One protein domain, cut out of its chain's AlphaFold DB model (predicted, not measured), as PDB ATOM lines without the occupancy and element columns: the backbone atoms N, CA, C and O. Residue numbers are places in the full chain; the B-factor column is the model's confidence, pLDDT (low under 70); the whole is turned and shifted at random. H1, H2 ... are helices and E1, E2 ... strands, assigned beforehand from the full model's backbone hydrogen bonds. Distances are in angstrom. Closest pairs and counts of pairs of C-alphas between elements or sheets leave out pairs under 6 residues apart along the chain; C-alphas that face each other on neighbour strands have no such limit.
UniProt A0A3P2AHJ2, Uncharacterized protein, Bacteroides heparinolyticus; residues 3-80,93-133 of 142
ATOM      1  N   ILE A   3      24.908  39.475  30.432       91.62
ATOM      2  CA  ILE A   3      25.047  40.931  30.352       91.62
ATOM      3  C   ILE A   3      24.386  41.545  31.589       91.62
ATOM      4  O   ILE A   3      23.340  41.070  32.030       91.62
ATOM      5  N   ASP A   4      24.993  42.590  32.143       86.25
ATOM      6  CA  ASP A   4      24.364  43.435  33.158       86.25
ATOM      7  C   ASP A   4      23.268  44.288  32.508       86.25
ATOM      8  O   ASP A   4      23.538  45.092  31.620       86.25
ATOM      9  N   SER A   5      22.015  44.120  32.930       86.31
ATOM     10  CA  SER A   5      20.876  44.805  32.311       86.31
ATOM     11  C   SER A   5      20.854  46.318  32.539       86.31
ATOM     12  O   SER A   5      20.144  47.017  31.822       86.31
ATOM     13  N   SER A   6      21.577  46.825  33.540       85.62
ATOM     14  CA  SER A   6      21.606  48.251  33.880       85.62
ATOM     15  C   SER A   6      22.695  49.013  33.127       85.62
ATOM     16  O   SER A   6      22.479  50.153  32.721       85.62
ATOM     17  N   THR A   7      23.843  48.375  32.899       85.56
ATOM     18  CA  THR A   7      25.010  48.990  32.248       85.56
ATOM     19  C   THR A   7      25.259  48.469  30.833       85.56
ATOM     20  O   THR A   7      26.085  49.027  30.116       85.56
ATOM     21  N   LEU A   8      24.555  47.409  30.422       85.25
ATOM     22  CA  LEU A   8      24.784  46.647  29.188       85.25
ATOM     23  C   LEU A   8      26.201  46.058  29.083       85.25
ATOM     24  O   LEU A   8      26.666  45.695  28.003       85.25
ATOM     25  N   GLU A   9      26.888  45.925  30.215       87.25
ATOM     26  CA  GLU A   9      28.236  45.379  30.286       87.25
ATOM     27  C   GLU A   9      28.243  43.859  30.133       87.25
ATOM     28  O   GLU A   9      27.506  43.141  30.815       87.25
ATOM     29  N   LEU A  10      29.147  43.345  29.298       87.69
ATOM     30  CA  LEU A  10      29.357  41.910  29.154       87.69
ATOM     31  C   LEU A  10      30.081  41.377  30.396       87.69
ATOM     32  O   LEU A  10      31.181  41.820  30.717       87.69
ATOM     33  N   LYS A  11      29.470  40.413  31.092       90.69
ATOM     34  CA  LYS A  11      30.039  39.794  32.304       90.69
ATOM     35  C   LYS A  11      30.615  38.414  32.026       90.69
ATOM     36  O   LYS A  11      31.676  38.064  32.539       90.69
ATOM     37  N   ARG A  12      29.928  37.626  31.199       95.31
ATOM     38  CA  ARG A  12      30.360  36.271  30.848       95.31
ATOM     39  C   ARG A  12      29.885  35.875  29.462       95.31
ATOM     40  O   ARG A  12      28.758  36.165  29.060       95.31
ATOM     41  N   PHE A  13      30.723  35.140  28.755       94.75
ATOM     42  CA  PHE A  13      30.351  34.438  27.541       94.75
ATOM     43  C   PHE A  13      30.673  32.959  27.712       94.75
ATOM     44  O   PHE A  13      31.722  32.612  28.238       94.75
ATOM     45  N   GLU A  14      29.747  32.100  27.323       97.12
ATOM     46  CA  GLU A  14      29.845  30.655  27.492       97.12
ATOM     47  C   GLU A  14      29.385  30.022  26.193       97.12
ATOM     48  O   GLU A  14      28.401  30.485  25.600       97.12
ATOM     49  N   GLY A  15      30.121  29.018  25.740       94.44
ATOM     50  CA  GLY A  15      29.833  28.361  24.483       94.44
ATOM     51  C   GLY A  15      30.642  27.096  24.280       94.44
ATOM     52  O   GLY A  15      31.476  26.710  25.097       94.44
ATOM     53  N   GLU A  16      30.376  26.468  23.145       94.94
ATOM     54  CA  GLU A  16      31.072  25.280  22.679       94.94
ATOM     55  C   GLU A  16      31.648  25.551  21.291       94.94
ATOM     56  O   GLU A  16      31.039  26.238  20.465       94.94
ATOM     57  N   ILE A  17      32.837  25.019  21.029       91.44
ATOM     58  CA  ILE A  17      33.432  25.021  19.698       91.44
ATOM     59  C   ILE A  17      32.989  23.739  19.003       91.44
ATOM     60  O   ILE A  17      33.443  22.650  19.338       91.44
ATOM     61  N   VAL A  18      32.118  23.883  18.009       87.94
ATOM     62  CA  VAL A  18      31.691  22.779  17.143       87.94
ATOM     63  C   VAL A  18      32.621  22.643  15.941       87.94
ATOM     64  O   VAL A  18      33.218  23.623  15.492       87.94
ATOM     65  N   ASN A  19      32.712  21.434  15.380       85.69
ATOM     66  CA  ASN A  19      33.573  21.121  14.231       85.69
ATOM     67  C   ASN A  19      35.061  21.437  14.475       85.69
ATOM     68  O   ASN A  19      35.789  21.794  13.544       85.69
ATOM     69  N   ASN A  20      35.515  21.320  15.724       88.81
ATOM     70  CA  ASN A  20      36.919  21.501  16.061       88.81
ATOM     71  C   ASN A  20      37.768  20.371  15.455       88.81
ATOM     72  O   ASN A  20      37.369  19.209  15.468       88.81
ATOM     73  N   ILE A  21      38.955  20.707  14.944       90.75
ATOM     74  CA  ILE A  21      39.910  19.728  14.409       90.75
ATOM     75  C   ILE A  21      41.172  19.782  15.261       90.75
ATOM     76  O   ILE A  21      41.962  20.722  15.171       90.75
ATOM     77  N   LEU A  22      41.387  18.742  16.059       89.38
ATOM     78  CA  LEU A  22      42.648  18.520  16.753       89.38
ATOM     79  C   LEU A  22      43.617  17.832  15.791       89.38
ATOM     80  O   LEU A  22      43.270  16.832  15.168       89.38
ATOM     81  N   THR A  23      44.826  18.373  15.650       91.00
ATOM     82  CA  THR A  23      45.892  17.756  14.848       91.00
ATOM     83  C   THR A  23      47.020  17.323  15.769       91.00
ATOM     84  O   THR A  23      47.661  18.163  16.400       91.00
ATOM     85  N   PHE A  24      47.282  16.024  15.813       87.38
ATOM     86  CA  PHE A  24      48.400  15.432  16.536       87.38
ATOM     87  C   PHE A  24      49.528  15.166  15.549       87.38
ATOM     88  O   PHE A  24      49.282  14.742  14.425       87.38
ATOM     89  N   THR A  25      50.764  15.460  15.943       90.44
ATOM     90  CA  THR A  25      51.957  15.137  15.153       90.44
ATOM     91  C   THR A  25      52.830  14.224  15.993       90.44
ATOM     92  O   THR A  25      53.159  14.587  17.122       90.44
ATOM     93  N   ASP A  26      53.156  13.047  15.471       85.88
ATOM     94  CA  ASP A  26      54.038  12.110  16.162       85.88
ATOM     95  C   ASP A  26      55.523  12.437  15.940       85.88
ATOM     96  O   ASP A  26      55.890  13.365  15.213       85.88
ATOM     97  N   GLU A  27      56.398  11.658  16.576       89.25
ATOM     98  CA  GLU A  27      57.854  11.823  16.490       89.25
ATOM     99  C   GLU A  27      58.408  11.598  15.071       89.25
ATOM    100  O   GLU A  27      59.488  12.088  14.744       89.25
ATOM    101  N   THR A  28      57.666  10.896  14.207       91.56
ATOM    102  CA  THR A  28      58.023  10.656  12.798       91.56
ATOM    103  C   THR A  28      57.523  11.763  11.863       91.56
ATOM    104  O   THR A  28      57.862  11.781  10.679       91.56
ATOM    105  N   GLY A  29      56.736  12.709  12.386       90.69
ATOM    106  CA  GLY A  29      56.091  13.776  11.624       90.69
ATOM    107  C   GLY A  29      54.760  13.373  10.984       90.69
ATOM    108  O   GLY A  29      54.176  14.174  10.247       90.69
ATOM    109  N   HIS A  30      54.257  12.166  11.254       90.62
ATOM    110  CA  HIS A  30      52.931  11.750  10.815       90.62
ATOM    111  C   HIS A  30      51.859  12.569  11.540       90.62
ATOM    112  O   HIS A  30      51.963  12.830  12.741       90.62
ATOM    113  N   LYS A  31      50.829  12.991  10.796       92.31
ATOM    114  CA  LYS A  31      49.741  13.827  11.310       92.31
ATOM    115  C   LYS A  31      48.444  13.043  11.387       92.31
ATOM    116  O   LYS A  31      47.932  12.603  10.361       92.31
ATOM    117  N   GLU A  32      47.880  12.974  12.581       88.62
ATOM    118  CA  GLU A  32      46.556  12.417  12.836       88.62
ATOM    119  C   GLU A  32      45.577  13.555  13.133       88.62
ATOM    120  O   GLU A  32      45.901  14.491  13.868       88.62
ATOM    121  N   GLN A  33      44.382  13.499  12.545       89.75
ATOM    122  CA  GLN A  33      43.324  14.472  12.803       89.75
ATOM    123  C   GLN A  33      42.194  13.822  13.586       89.75
ATOM    124  O   GLN A  33      41.660  12.797  13.170       89.75
ATOM    125  N   ASN A  34      41.778  14.474  14.665       85.75
ATOM    126  CA  ASN A  34      40.603  14.100  15.428       85.75
ATOM    127  C   ASN A  34      39.561  15.224  15.362       85.75
ATOM    128  O   ASN A  34      39.880  16.394  15.566       85.75
ATOM    129  N   ARG A  35      38.318  14.852  15.054       87.56
ATOM    130  CA  ARG A  35      37.157  15.754  14.987       87.56
ATOM    131  C   ARG A  35      36.135  15.503  16.093       87.56
ATOM    132  O   ARG A  35      35.159  16.234  16.197       87.56
ATOM    133  N   ASP A  36      36.361  14.481  16.907       84.38
ATOM    134  CA  ASP A  36      35.537  14.098  18.045       84.38
ATOM    135  C   ASP A  36      35.965  14.877  19.292       84.38
ATOM    136  O   ASP A  36      36.475  14.347  20.279       84.38
ATOM    137  N   SER A  37      35.856  16.199  19.188       86.62
ATOM    138  CA  SER A  37      36.044  17.098  20.316       86.62
ATOM    139  C   SER A  37      35.143  18.306  20.133       86.62
ATOM    140  O   SER A  37      35.209  18.971  19.099       86.62
ATOM    141  N   ASN A  38      34.355  18.614  21.157       91.25
ATOM    142  CA  ASN A  38      33.599  19.857  21.243       91.25
ATOM    143  C   ASN A  38      34.079  20.611  22.489       91.25
ATOM    144  O   ASN A  38      33.516  20.415  23.566       91.25
ATOM    145  N   PRO A  39      35.172  21.396  22.387       93.81
ATOM    146  CA  PRO A  39      35.659  22.214  23.491       93.81
ATOM    147  C   PRO A  39      34.549  23.088  24.072       93.81
ATOM    148  O   PRO A  39      33.972  23.904  23.352       93.81
ATOM    149  N   HIS A  40      34.293  22.965  25.367       96.75
ATOM    150  CA  HIS A  40      33.488  23.922  26.111       96.75
ATOM    151  C   HIS A  40      34.390  25.048  26.617       96.75
ATOM    152  O   HIS A  40      35.545  24.816  26.984       96.75
ATOM    153  N   PHE A  41      33.886  26.279  26.630       96.50
ATOM    154  CA  PHE A  41      34.637  27.403  27.166       96.50
ATOM    155  C   PHE A  41      33.756  28.435  27.862       96.50
ATOM    156  O   PHE A  41      32.638  28.739  27.440       96.50
ATOM    157  N   VAL A  42      34.329  29.049  28.897       97.62
ATOM    158  CA  VAL A  42      33.742  30.161  29.646       97.62
ATOM    159  C   VAL A  42      34.727  31.320  29.670       97.62
ATOM    160  O   VAL A  42      35.820  31.213  30.216       97.62
ATOM    161  N   ILE A  43      34.331  32.460  29.117       96.75
ATOM    162  CA  ILE A  43      35.071  33.718  29.177       96.75
ATOM    163  C   ILE A  43      34.424  34.595  30.242       96.75
ATOM    164  O   ILE A  43      33.248  34.943  30.132       96.75
ATOM    165  N   ASN A  44      35.190  34.978  31.258       94.94
ATOM    166  CA  ASN A  44      34.768  35.954  32.257       94.94
ATOM    167  C   ASN A  44      35.361  37.319  31.925       94.94
ATOM    168  O   ASN A  44      36.518  37.418  31.506       94.94
ATOM    169  N   TYR A  45      34.575  38.367  32.141       91.56
ATOM    170  CA  TYR A  45      34.957  39.741  31.855       91.56
ATOM    171  C   TYR A  45      34.942  40.580  33.128       91.56
ATOM    172  O   TYR A  45      34.080  40.423  33.992       91.56
ATOM    173  N   LYS A  46      35.866  41.536  33.189       89.00
ATOM    174  CA  LYS A  46      35.910  42.600  34.190       89.00
ATOM    175  C   LYS A  46      35.866  43.959  33.507       89.00
ATOM    176  O   LYS A  46      36.296  44.103  32.362       89.00
ATOM    177  N   ILE A  47      35.391  44.968  34.222       83.81
ATOM    178  CA  ILE A  47      35.332  46.334  33.702       83.81
ATOM    179  C   ILE A  47      36.620  47.065  34.041       83.81
ATOM    180  O   ILE A  47      37.004  47.160  35.206       83.81
ATOM    181  N   VAL A  48      37.285  47.586  33.015       81.00
ATOM    182  CA  VAL A  48      38.478  48.423  33.152       81.00
ATOM    183  C   VAL A  48      38.299  49.623  32.232       81.00
ATOM    184  O   VAL A  48      38.124  49.461  31.028       81.00
ATOM    185  N   GLY A  49      38.291  50.832  32.801       79.56
ATOM    186  CA  GLY A  49      38.110  52.063  32.021       79.56
ATOM    187  C   GLY A  49      36.776  52.138  31.264       79.56
ATOM    188  O   GLY A  49      36.735  52.701  30.177       79.56
ATOM    189  N   GLY A  50      35.708  51.536  31.801       79.12
ATOM    190  CA  GLY A  50      34.383  51.506  31.166       79.12
ATOM    191  C   GLY A  50      34.227  50.478  30.039       79.12
ATOM    192  O   GLY A  50      33.198  50.462  29.373       79.12
ATOM    193  N   VAL A  51      35.221  49.611  29.819       83.94
ATOM    194  CA  VAL A  51      35.183  48.569  28.781       83.94
ATOM    195  C   VAL A  51      35.252  47.181  29.416       83.94
ATOM    196  O   VAL A  51      36.000  46.956  30.370       83.94
ATOM    197  N   SER A  52      34.481  46.234  28.873       85.81
ATOM    198  CA  SER A  52      34.549  44.817  29.247       85.81
ATOM    199  C   SER A  52      35.835  44.189  28.709       85.81
ATOM    200  O   SER A  52      35.961  43.913  27.518       85.81
ATOM    201  N   MET A  53      36.802  43.958  29.592       88.31
ATOM    202  CA  MET A  53      38.049  43.266  29.283       88.31
ATOM    203  C   MET A  53      37.975  41.818  29.756       88.31
ATOM    204  O   MET A  53      37.484  41.547  30.849       88.31
ATOM    205  N   VAL A  54      38.513  40.889  28.964       91.44
ATOM    206  CA  VAL A  54      38.652  39.488  29.384       91.44
ATOM    207  C   VAL A  54      39.477  39.435  30.668       91.44
ATOM    208  O   VAL A  54      40.557  40.017  30.746       91.44
ATOM    209  N   GLU A  55      38.968  38.748  31.679       91.12
ATOM    210  CA  GLU A  55      39.655  38.478  32.939       91.12
ATOM    211  C   GLU A  55      40.241  37.071  32.938       91.12
ATOM    212  O   GLU A  55      41.417  36.883  33.253       91.12
ATOM    213  N   SER A  56      39.424  36.091  32.557       92.75
ATOM    214  CA  SER A  56      39.819  34.692  32.485       92.75
ATOM    215  C   SER A  56      39.077  33.950  31.382       92.75
ATOM    216  O   SER A  56      37.980  34.339  30.977       92.75
ATOM    217  N   VAL A  57      39.694  32.870  30.916       95.44
ATOM    218  CA  VAL A  57      39.103  31.889  30.012       95.44
ATOM    219  C   VAL A  57      39.275  30.519  30.647       95.44
ATOM    220  O   VAL A  57      40.392  30.107  30.952       95.44
ATOM    221  N   ILE A  58      38.166  29.826  30.852       95.88
ATOM    222  CA  ILE A  58      38.121  28.427  31.260       95.88
ATOM    223  C   ILE A  58      37.846  27.620  29.998       95.88
ATOM    224  O   ILE A  58      36.994  28.016  29.203       95.88
ATOM    225  N   VAL A  59      38.592  26.541  29.791       95.75
ATOM    226  CA  VAL A  59      38.434  25.649  28.642       95.75
ATOM    227  C   VAL A  59      38.434  24.212  29.126       95.75
ATOM    228  O   VAL A  59      39.373  23.789  29.802       95.75
ATOM    229  N   ASP A  60      37.415  23.476  28.709       95.50
ATOM    230  CA  ASP A  60      37.242  22.058  28.974       95.50
ATOM    231  C   ASP A  60      37.196  21.313  27.639       95.50
ATOM    232  O   ASP A  60      36.371  21.611  26.772       95.50
ATOM    233  N   ILE A  61      38.099  20.355  27.438       93.75
ATOM    234  CA  ILE A  61      38.178  19.573  26.200       93.75
ATOM    235  C   ILE A  61      38.279  18.101  26.543       93.75
ATOM    236  O   ILE A  61      39.195  17.682  27.242       93.75
ATOM    237  N   LYS A  62      37.390  17.311  25.950       92.31
ATOM    238  CA  LYS A  62      37.453  15.853  25.984       92.31
ATOM    239  C   LYS A  62      37.647  15.340  24.572       92.31
ATOM    240  O   LYS A  62      36.966  15.802  23.659       92.31
ATOM    241  N   TYR A  63      38.592  14.427  24.401       90.81
ATOM    242  CA  TYR A  63      38.815  13.748  23.131       90.81
ATOM    243  C   TYR A  63      39.475  12.389  23.350       90.81
ATOM    244  O   TYR A  63      40.198  12.169  24.325       90.81
ATOM    245  N   THR A  64      39.245  11.473  22.418       86.75
ATOM    246  CA  THR A  64      39.847  10.138  22.434       86.75
ATOM    247  C   THR A  64      41.019  10.076  21.464       86.75
ATOM    248  O   THR A  64      40.900  10.451  20.304       86.75
ATOM    249  N   ILE A  65      42.165   9.587  21.918       84.88
ATOM    250  CA  ILE A  65      43.297   9.219  21.064       84.88
ATOM    251  C   ILE A  65      43.442   7.699  21.043       84.88
ATOM    252  O   ILE A  65      42.879   6.995  21.881       84.88
ATOM    253  N   LYS A  66      44.269   7.177  20.130       79.88
ATOM    254  CA  LYS A  66      44.566   5.739  20.026       79.88
ATOM    255  C   LYS A  66      44.953   5.079  21.361       79.88
ATOM    256  O   LYS A  66      44.675   3.901  21.564       79.88
ATOM    257  N   TYR A  67      45.591   5.830  22.258       79.69
ATOM    258  CA  TYR A  67      46.113   5.334  23.534       79.69
ATOM    259  C   TYR A  67      45.195   5.589  24.740       79.69
ATOM    260  O   TYR A  67      45.562   5.231  25.856       79.69
ATOM    261  N   GLY A  68      44.015   6.188  24.543       86.62
ATOM    262  CA  GLY A  68      43.046   6.412  25.614       86.62
ATOM    263  C   GLY A  68      42.262   7.715  25.491       86.62
ATOM    264  O   GLY A  68      42.336   8.430  24.495       86.62
ATOM    265  N   ASN A  69      41.502   8.021  26.539       90.94
ATOM    266  CA  ASN A  69      40.739   9.262  26.638       90.94
ATOM    267  C   ASN A  69      41.581  10.342  27.311       90.94
ATOM    268  O   ASN A  69      42.236  10.082  28.322       90.94
ATOM    269  N   VAL A  70      41.531  11.551  26.765       89.75
ATOM    270  CA  VAL A  70      42.184  12.730  27.322       89.75
ATOM    271  C   VAL A  70      41.111  13.721  27.746       89.75
ATOM    272  O   VAL A  70      40.216  14.054  26.968       89.75
ATOM    273  N   ASP A  71      41.225  14.186  28.987       92.94
ATOM    274  CA  ASP A  71      40.429  15.277  29.538       92.94
ATOM    275  C   ASP A  71      41.373  16.439  29.860       92.94
ATOM    276  O   ASP A  71      42.387  16.261  30.543       92.94
ATOM    277  N   ILE A  72      41.084  17.615  29.311       90.88
ATOM    278  CA  ILE A  72      41.843  18.840  29.529       90.88
ATOM    279  C   ILE A  72      40.927  19.838  30.213       90.88
ATOM    280  O   ILE A  72      39.980  20.326  29.603       90.88
ATOM    281  N   HIS A  73      41.304  20.217  31.430       95.06
ATOM    282  CA  HIS A  73      40.729  21.343  32.153       95.06
ATOM    283  C   HIS A  73      41.782  22.443  32.256       95.06
ATOM    284  O   HIS A  73      42.849  22.242  32.842       95.06
ATOM    285  N   SER A  74      41.509  23.606  31.670       91.31
ATOM    286  CA  SER A  74      42.443  24.731  31.654       91.31
ATOM    287  C   SER A  74      41.787  26.012  32.137       91.31
ATOM    288  O   SER A  74      40.659  26.327  31.768       91.31
ATOM    289  N   VAL A  75      42.531  26.784  32.930       92.31
ATOM    290  CA  VAL A  75      42.156  28.136  33.346       92.31
ATOM    291  C   VAL A  75      43.280  29.083  32.953       92.31
ATOM    292  O   VAL A  75      44.417  28.951  33.406       92.31
ATOM    293  N   MET A  76      42.954  30.048  32.104       90.75
ATOM    294  CA  MET A  76      43.859  31.076  31.611       90.75
ATOM    295  C   MET A  76      43.421  32.429  32.160       90.75
ATOM    296  O   MET A  76      42.235  32.750  32.139       90.75
ATOM    297  N   TYR A  77      44.370  33.241  32.618       87.38
ATOM    298  CA  TYR A  77      44.110  34.596  33.104       87.38
ATOM    299  C   TYR A  77      44.694  35.620  32.138       87.38
ATOM    300  O   TYR A  77      45.776  35.419  31.588       87.38
ATOM    301  N   ASN A  78      43.998  36.740  31.956       85.44
ATOM    302  CA  ASN A  78      44.532  37.856  31.191       85.44
ATOM    303  C   ASN A  78      45.675  38.525  31.970       85.44
ATOM    304  O   ASN A  78      45.457  39.131  33.020       85.44
ATOM    305  N   THR A  79      46.893  38.430  31.437       81.44
ATOM    306  CA  THR A  79      48.110  39.012  32.018       81.44
ATOM    307  C   THR A  79      48.406  40.435  31.528       81.44
ATOM    308  O   THR A  79      49.386  41.035  31.965       81.44
ATOM    309  N   GLY A  80      47.554  41.009  30.671       75.31
ATOM    310  CA  GLY A  80      47.728  42.338  30.083       75.31
ATOM    311  C   GLY A  80      48.475  42.327  28.745       75.31
ATOM    312  O   GLY A  80      48.624  41.297  28.091       75.31
ATOM    313  N   SER A  93      58.866  33.754  33.317       51.53
ATOM    314  CA  SER A  93      58.719  34.166  34.692       51.53
ATOM    315  C   SER A  93      57.678  33.226  35.278       51.53
ATOM    316  O   SER A  93      56.507  33.292  34.903       51.53
ATOM    317  N   ASN A  94      58.100  32.339  36.181       53.62
ATOM    318  CA  ASN A  94      57.227  31.583  37.087       53.62
ATOM    319  C   ASN A  94      56.515  32.536  38.072       53.62
ATOM    320  O   ASN A  94      56.363  32.236  39.251       53.62
ATOM    321  N   ASP A  95      56.101  33.713  37.604       55.31
ATOM    322  CA  ASP A  95      55.640  34.815  38.431       55.31
ATOM    323  C   ASP A  95      54.342  34.454  39.129       55.31
ATOM    324  O   ASP A  95      54.114  34.897  40.237       55.31
ATOM    325  N   LEU A  96      53.492  33.628  38.511       52.38
ATOM    326  CA  LEU A  96      52.237  33.220  39.136       52.38
ATOM    327  C   LEU A  96      52.484  32.264  40.309       52.38
ATOM    328  O   LEU A  96      51.952  32.490  41.387       52.38
ATOM    329  N   LEU A  97      53.333  31.244  40.129       56.88
ATOM    330  CA  LEU A  97      53.703  30.323  41.211       56.88
ATOM    331  C   LEU A  97      54.486  31.044  42.312       56.88
ATOM    332  O   LEU A  97      54.196  30.828  43.480       56.88
ATOM    333  N   ASN A  98      55.400  31.950  41.957       55.00
ATOM    334  CA  ASN A  98      56.109  32.781  42.930       55.00
ATOM    335  C   ASN A  98      55.174  33.775  43.630       55.00
ATOM    336  O   ASN A  98      55.306  33.978  44.828       55.00
ATOM    337  N   LYS A  99      54.206  34.379  42.934       59.84
ATOM    338  CA  LYS A  99      53.205  35.266  43.549       59.84
ATOM    339  C   LYS A  99      52.268  34.505  44.473       59.84
ATOM    340  O   LYS A  99      51.952  35.035  45.525       59.84
ATOM    341  N   ILE A 100      51.858  33.289  44.117       59.00
ATOM    342  CA  ILE A 100      51.059  32.417  44.989       59.00
ATOM    343  C   ILE A 100      51.894  31.968  46.196       59.00
ATOM    344  O   ILE A 100      51.413  32.036  47.319       59.00
ATOM    345  N   ALA A 101      53.151  31.571  45.991       59.34
ATOM    346  CA  ALA A 101      54.055  31.176  47.072       59.34
ATOM    347  C   ALA A 101      54.394  32.337  48.024       59.34
ATOM    348  O   ALA A 101      54.589  32.115  49.214       59.34
ATOM    349  N   ASN A 102      54.435  33.568  47.505       62.88
ATOM    350  CA  ASN A 102      54.719  34.787  48.266       62.88
ATOM    351  C   ASN A 102      53.452  35.524  48.732       62.88
ATOM    352  O   ASN A 102      53.556  36.581  49.357       62.88
ATOM    353  N   GLN A 103      52.256  35.020  48.419       66.12
ATOM    354  CA  GLN A 103      51.028  35.526  49.015       66.12
ATOM    355  C   GLN A 103      50.960  35.006  50.448       66.12
ATOM    356  O   GLN A 103      50.910  33.800  50.688       66.12
ATOM    357  N   ASN A 104      50.962  35.931  51.406       61.50
ATOM    358  CA  ASN A 104      50.694  35.581  52.791       61.50
ATOM    359  C   ASN A 104      49.323  34.913  52.878       61.50
ATOM    360  O   ASN A 104      48.365  35.359  52.245       61.50
ATOM    361  N   TYR A 105      49.249  33.846  53.671       60.16
ATOM    362  CA  TYR A 105      48.000  33.168  53.979       60.16
ATOM    363  C   TYR A 105      46.948  34.196  54.417       60.16
ATOM    364  O   TYR A 105      47.160  34.899  55.404       60.16
ATOM    365  N   ASP A 106      45.841  34.291  53.675       67.25
ATOM    366  CA  ASP A 106      44.696  35.141  54.007       67.25
ATOM    367  C   ASP A 106      43.571  34.272  54.602       67.25
ATOM    368  O   ASP A 106      42.837  33.608  53.860       67.25
ATOM    369  N   PRO A 107      43.404  34.253  55.937       61.78
ATOM    370  CA  PRO A 107      42.356  33.471  56.582       61.78
ATOM    371  C   PRO A 107      40.947  33.968  56.226       61.78
ATOM    372  O   PRO A 107      40.003  33.176  56.251       61.78
ATOM    373  N   ALA A 108      40.784  35.259  55.910       68.00
ATOM    374  CA  ALA A 108      39.487  35.858  55.604       68.00
ATOM    375  C   ALA A 108      38.986  35.411  54.225       68.00
ATOM    376  O   ALA A 108      37.826  35.018  54.094       68.00
ATOM    377  N   PHE A 109      39.883  35.335  53.235       62.69
ATOM    378  CA  PHE A 109      39.577  34.776  51.915       62.69
ATOM    379  C   PHE A 109      38.973  33.365  52.008       62.69
ATOM    380  O   PHE A 109      37.931  33.085  51.410       62.69
ATOM    381  N   TRP A 110      39.584  32.483  52.808       58.09
ATOM    382  CA  TRP A 110      39.117  31.102  52.989       58.09
ATOM    383  C   TRP A 110      37.844  30.979  53.829       58.09
ATOM    384  O   TRP A 110      37.122  29.990  53.698       58.09
ATOM    385  N   LYS A 111      37.567  31.956  54.696       59.78
ATOM    386  CA  LYS A 111      36.358  31.994  55.524       59.78
ATOM    387  C   LYS A 111      35.132  32.417  54.712       59.78
ATOM    388  O   LYS A 111      34.061  31.839  54.887       59.78
ATOM    389  N   ASP A 112      35.313  33.365  53.794       58.06
ATOM    390  CA  ASP A 112      34.216  33.971  53.035       58.06
ATOM    391  C   ASP A 112      33.932  33.247  51.710       58.06
ATOM    392  O   ASP A 112      32.805  33.260  51.207       58.06
ATOM    393  N   LYS A 113      34.923  32.555  51.133       57.56
ATOM    394  CA  LYS A 113      34.760  31.758  49.906       57.56
ATOM    395  C   LYS A 113      34.476  30.290  50.238       57.56
ATOM    396  O   LYS A 113      35.266  29.396  49.948       57.56
ATOM    397  N   ALA A 114      33.291  30.035  50.788       49.91
ATOM    398  CA  ALA A 114      32.764  28.713  51.155       49.91
ATOM    399  C   ALA A 114      32.462  27.758  49.965       49.91
ATOM    400  O   ALA A 114      31.582  26.902  50.066       49.91
ATOM    401  N   ILE A 115      33.155  27.895  48.826       50.28
ATOM    402  CA  ILE A 115      32.985  27.024  47.644       50.28
ATOM    403  C   ILE A 115      33.636  25.650  47.869       50.28
ATOM    404  O   ILE A 115      33.174  24.655  47.319       50.28
ATOM    405  N   ILE A 116      34.632  25.560  48.752       53.78
ATOM    406  CA  ILE A 116      35.196  24.287  49.204       53.78
ATOM    407  C   ILE A 116      34.640  24.016  50.601       53.78
ATOM    408  O   ILE A 116      35.238  24.384  51.614       53.78
ATOM    409  N   LYS A 117      33.447  23.414  50.679       53.12
ATOM    410  CA  LYS A 117      32.973  22.850  51.947       53.12
ATOM    411  C   LYS A 117      33.938  21.729  52.327       53.12
ATOM    412  O   LYS A 117      33.897  20.658  51.730       53.12
ATOM    413  N   ARG A 118      34.821  22.011  53.286       59.44
ATOM    414  CA  ARG A 118      35.808  21.057  53.803       59.44
ATOM    415  C   ARG A 118      35.103  19.778  54.225       59.44
ATOM    416  O   ARG A 118      34.082  19.820  54.916       59.44
ATOM    417  N   THR A 119      35.659  18.650  53.825       64.25
ATOM    418  CA  THR A 119      35.181  17.354  54.288       64.25
ATOM    419  C   THR A 119      35.454  17.211  55.794       64.25
ATOM    420  O   THR A 119      36.386  17.826  56.326       64.25
ATOM    421  N   PRO A 120      34.676  16.394  56.525       66.94
ATOM    422  CA  PRO A 120      34.929  16.137  57.947       66.94
ATOM    423  C   PRO A 120      36.359  15.649  58.232       66.94
ATOM    424  O   PRO A 120      36.928  15.972  59.274       66.94
ATOM    425  N   LEU A 121      36.958  14.923  57.282       68.44
ATOM    426  CA  LEU A 121      38.327  14.420  57.368       68.44
ATOM    427  C   LEU A 121      39.362  15.555  57.331       68.44
ATOM    428  O   LEU A 121      40.267  15.591  58.161       68.44
ATOM    429  N   GLU A 122      39.199  16.515  56.419       64.56
ATOM    430  CA  GLU A 122      40.081  17.685  56.319       64.56
ATOM    431  C   GLU A 122      39.988  18.568  57.564       64.56
ATOM    432  O   GLU A 122      40.996  19.096  58.029       64.56
ATOM    433  N   LYS A 123      38.791  18.688  58.151       69.69
ATOM    434  CA  LYS A 123      38.605  19.419  59.408       69.69
ATOM    435  C   LYS A 123      39.351  18.747  60.566       69.69
ATOM    436  O   LYS A 123      40.074  19.423  61.289       69.69
ATOM    437  N   SER A 124      39.235  17.423  60.688       71.06
ATOM    438  CA  SER A 124      39.938  16.652  61.718       71.06
ATOM    439  C   SER A 124      41.461  16.715  61.557       71.06
ATOM    440  O   SER A 124      42.176  16.845  62.550       71.06
ATOM    441  N   ALA A 125      41.962  16.684  60.318       69.75
ATOM    442  CA  ALA A 125      43.384  16.843  60.044       69.75
ATOM    443  C   ALA A 125      43.885  18.221  60.503       69.75
ATOM    444  O   ALA A 125      44.848  18.295  61.260       69.75
ATOM    445  N   ILE A 126      43.205  19.308  60.124       67.50
ATOM    446  CA  ILE A 126      43.596  20.673  60.514       67.50
ATOM    447  C   ILE A 126      43.589  20.839  62.037       67.50
ATOM    448  O   ILE A 126      44.587  21.286  62.592       67.50
ATOM    449  N   GLU A 127      42.526  20.402  62.721       71.56
ATOM    450  CA  GLU A 127      42.450  20.445  64.188       71.56
ATOM    451  C   GLU A 127      43.611  19.675  64.839       71.56
ATOM    452  O   GLU A 127      44.181  20.109  65.842       71.56
ATOM    453  N   MET A 128      44.011  18.542  64.252       70.06
ATOM    454  CA  MET A 128      45.153  17.757  64.717       70.06
ATOM    455  C   MET A 128      46.491  18.479  64.504       70.06
ATOM    456  O   MET A 128      47.360  18.401  65.375       70.06
ATOM    457  N   PHE A 129      46.670  19.182  63.383       69.00
ATOM    458  CA  PHE A 129      47.888  19.944  63.089       69.00
ATOM    459  C   PHE A 129      47.987  21.243  63.908       69.00
ATOM    460  O   PHE A 129      49.068  21.555  64.410       69.00
ATOM    461  N   GLU A 130      46.873  21.951  64.117       66.56
ATOM    462  CA  GLU A 130      46.787  23.149  64.964       66.56
ATOM    463  C   GLU A 130      47.034  22.810  66.439       66.56
ATOM    464  O   GLU A 130      47.862  23.441  67.094       66.56
ATOM    465  N   LYS A 131      46.406  21.745  66.959       67.31
ATOM    466  CA  LYS A 131      46.594  21.301  68.352       67.31
ATOM    467  C   LYS A 131      48.026  20.854  68.648       67.31
ATOM    468  O   LYS A 131      48.478  20.948  69.786       67.31
ATOM    469  N   LYS A 132      48.732  20.343  67.639       65.75
ATOM    470  CA  LYS A 132      50.135  19.927  67.756       65.75
ATOM    471  C   LYS A 132      51.130  21.043  67.415       65.75
ATOM    472  O   LYS A 132      52.327  20.789  67.469       65.75
ATOM    473  N   ASN A 133      50.649  22.245  67.084       58.59
ATOM    474  CA  ASN A 133      51.457  23.401  66.686       58.59
ATOM    475  C   ASN A 133      52.492  23.067  65.589       58.59
ATOM    476  O   ASN A 133      53.628  23.531  65.618       58.59
TER     477      ASN A 133
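AT A GLANCE: This is residues 3 to 80 and 93 to 133 of the 142 residues of an uncharacterized protein of Bacteroides heparinolyticus (UniProt A0A3P2AHJ2). A long, twisted antiparallel sheet of four strands, E1, E4, E5 and E6, has no helix over either face, and a small hairpin, E2 and E3, is set off from it where E1 ends and E4 begins. Well away from this sheet, residues 93 to 133 stand free as a loose string of three short helices, H1, H2 and H3, which touch no other helix. The printed part has 119 residues, with six strands followed by three helices along the chain; the class is mixed, helices and strands, and the sheet's order is E1, E4, E5, E6. The whole is extended, with a radius of gyration of the C-alphas of 20.8 A and spans of 58 by 46 by 32 A.

IN THESE COORDINATES: In the large sheet, E5 is the longest strand, residues 51 to 65, 40.9 A from first to last C-alpha. E4 is residues 40 to 48, 26.0 A, E6 is residues 68 to 77, 29.2 A, and E1 is residues 10 to 16, 17.9 A, beginning at C-alpha 10 at (29.357, 41.910, 29.154). E2, residues 22 to 25, and E3, residues 31 to 34, are each 10.0 A long. H1 is residues 95 to 101, 9.5 A, and H2 is residues 107 to 112, 8.9 A. H3, residues 120 to 131, is 16.5 A long and ends at C-alpha 131 at (46.594, 21.301, 68.352).

HOW THE PARTS SIT: E4, E5 and E6 form a meander, each strand the antiparallel neighbour of the one before. E4 and E5 are a hairpin at 166 degrees, with N 42 and O 58 2.9 A apart, within hydrogen-bond range. E5 and E6 are a hairpin at 170 degrees, with N 61 and O 72 2.9 A apart, also within range. The edge strand E1 is antiparallel to E4 at 166 degrees, with N 43 and O 13 within range at 2.8 A. E2 and E3 are an antiparallel hairpin at 157 degrees, with N 24 and O 32 within range at 2.8 A. The closest C-alphas of E3 and E5 are those of Asn 34 and Tyr 63, 7.9 A apart. H1, H2 and H3 are not on the large sheet. H1 and H2 are apart, and so are H2 and H3. In H1, H2 and H3, every O i to N i+4 pair is within hydrogen-bond range.

THE WHOLE: The two C-alphas farthest apart are those of His 30 and Lys 131, at 58.7 A. Residues 81 to 92 are not printed, and C-alphas 80 and 93 across this cut are 14.5 A apart. Of the links that are printed whole, H2 to H3 is short and the others are tight. The mean pLDDT of the printed part is 79.8; residues 93 to 123, 125 to 126 and 129 to 133 are under 70.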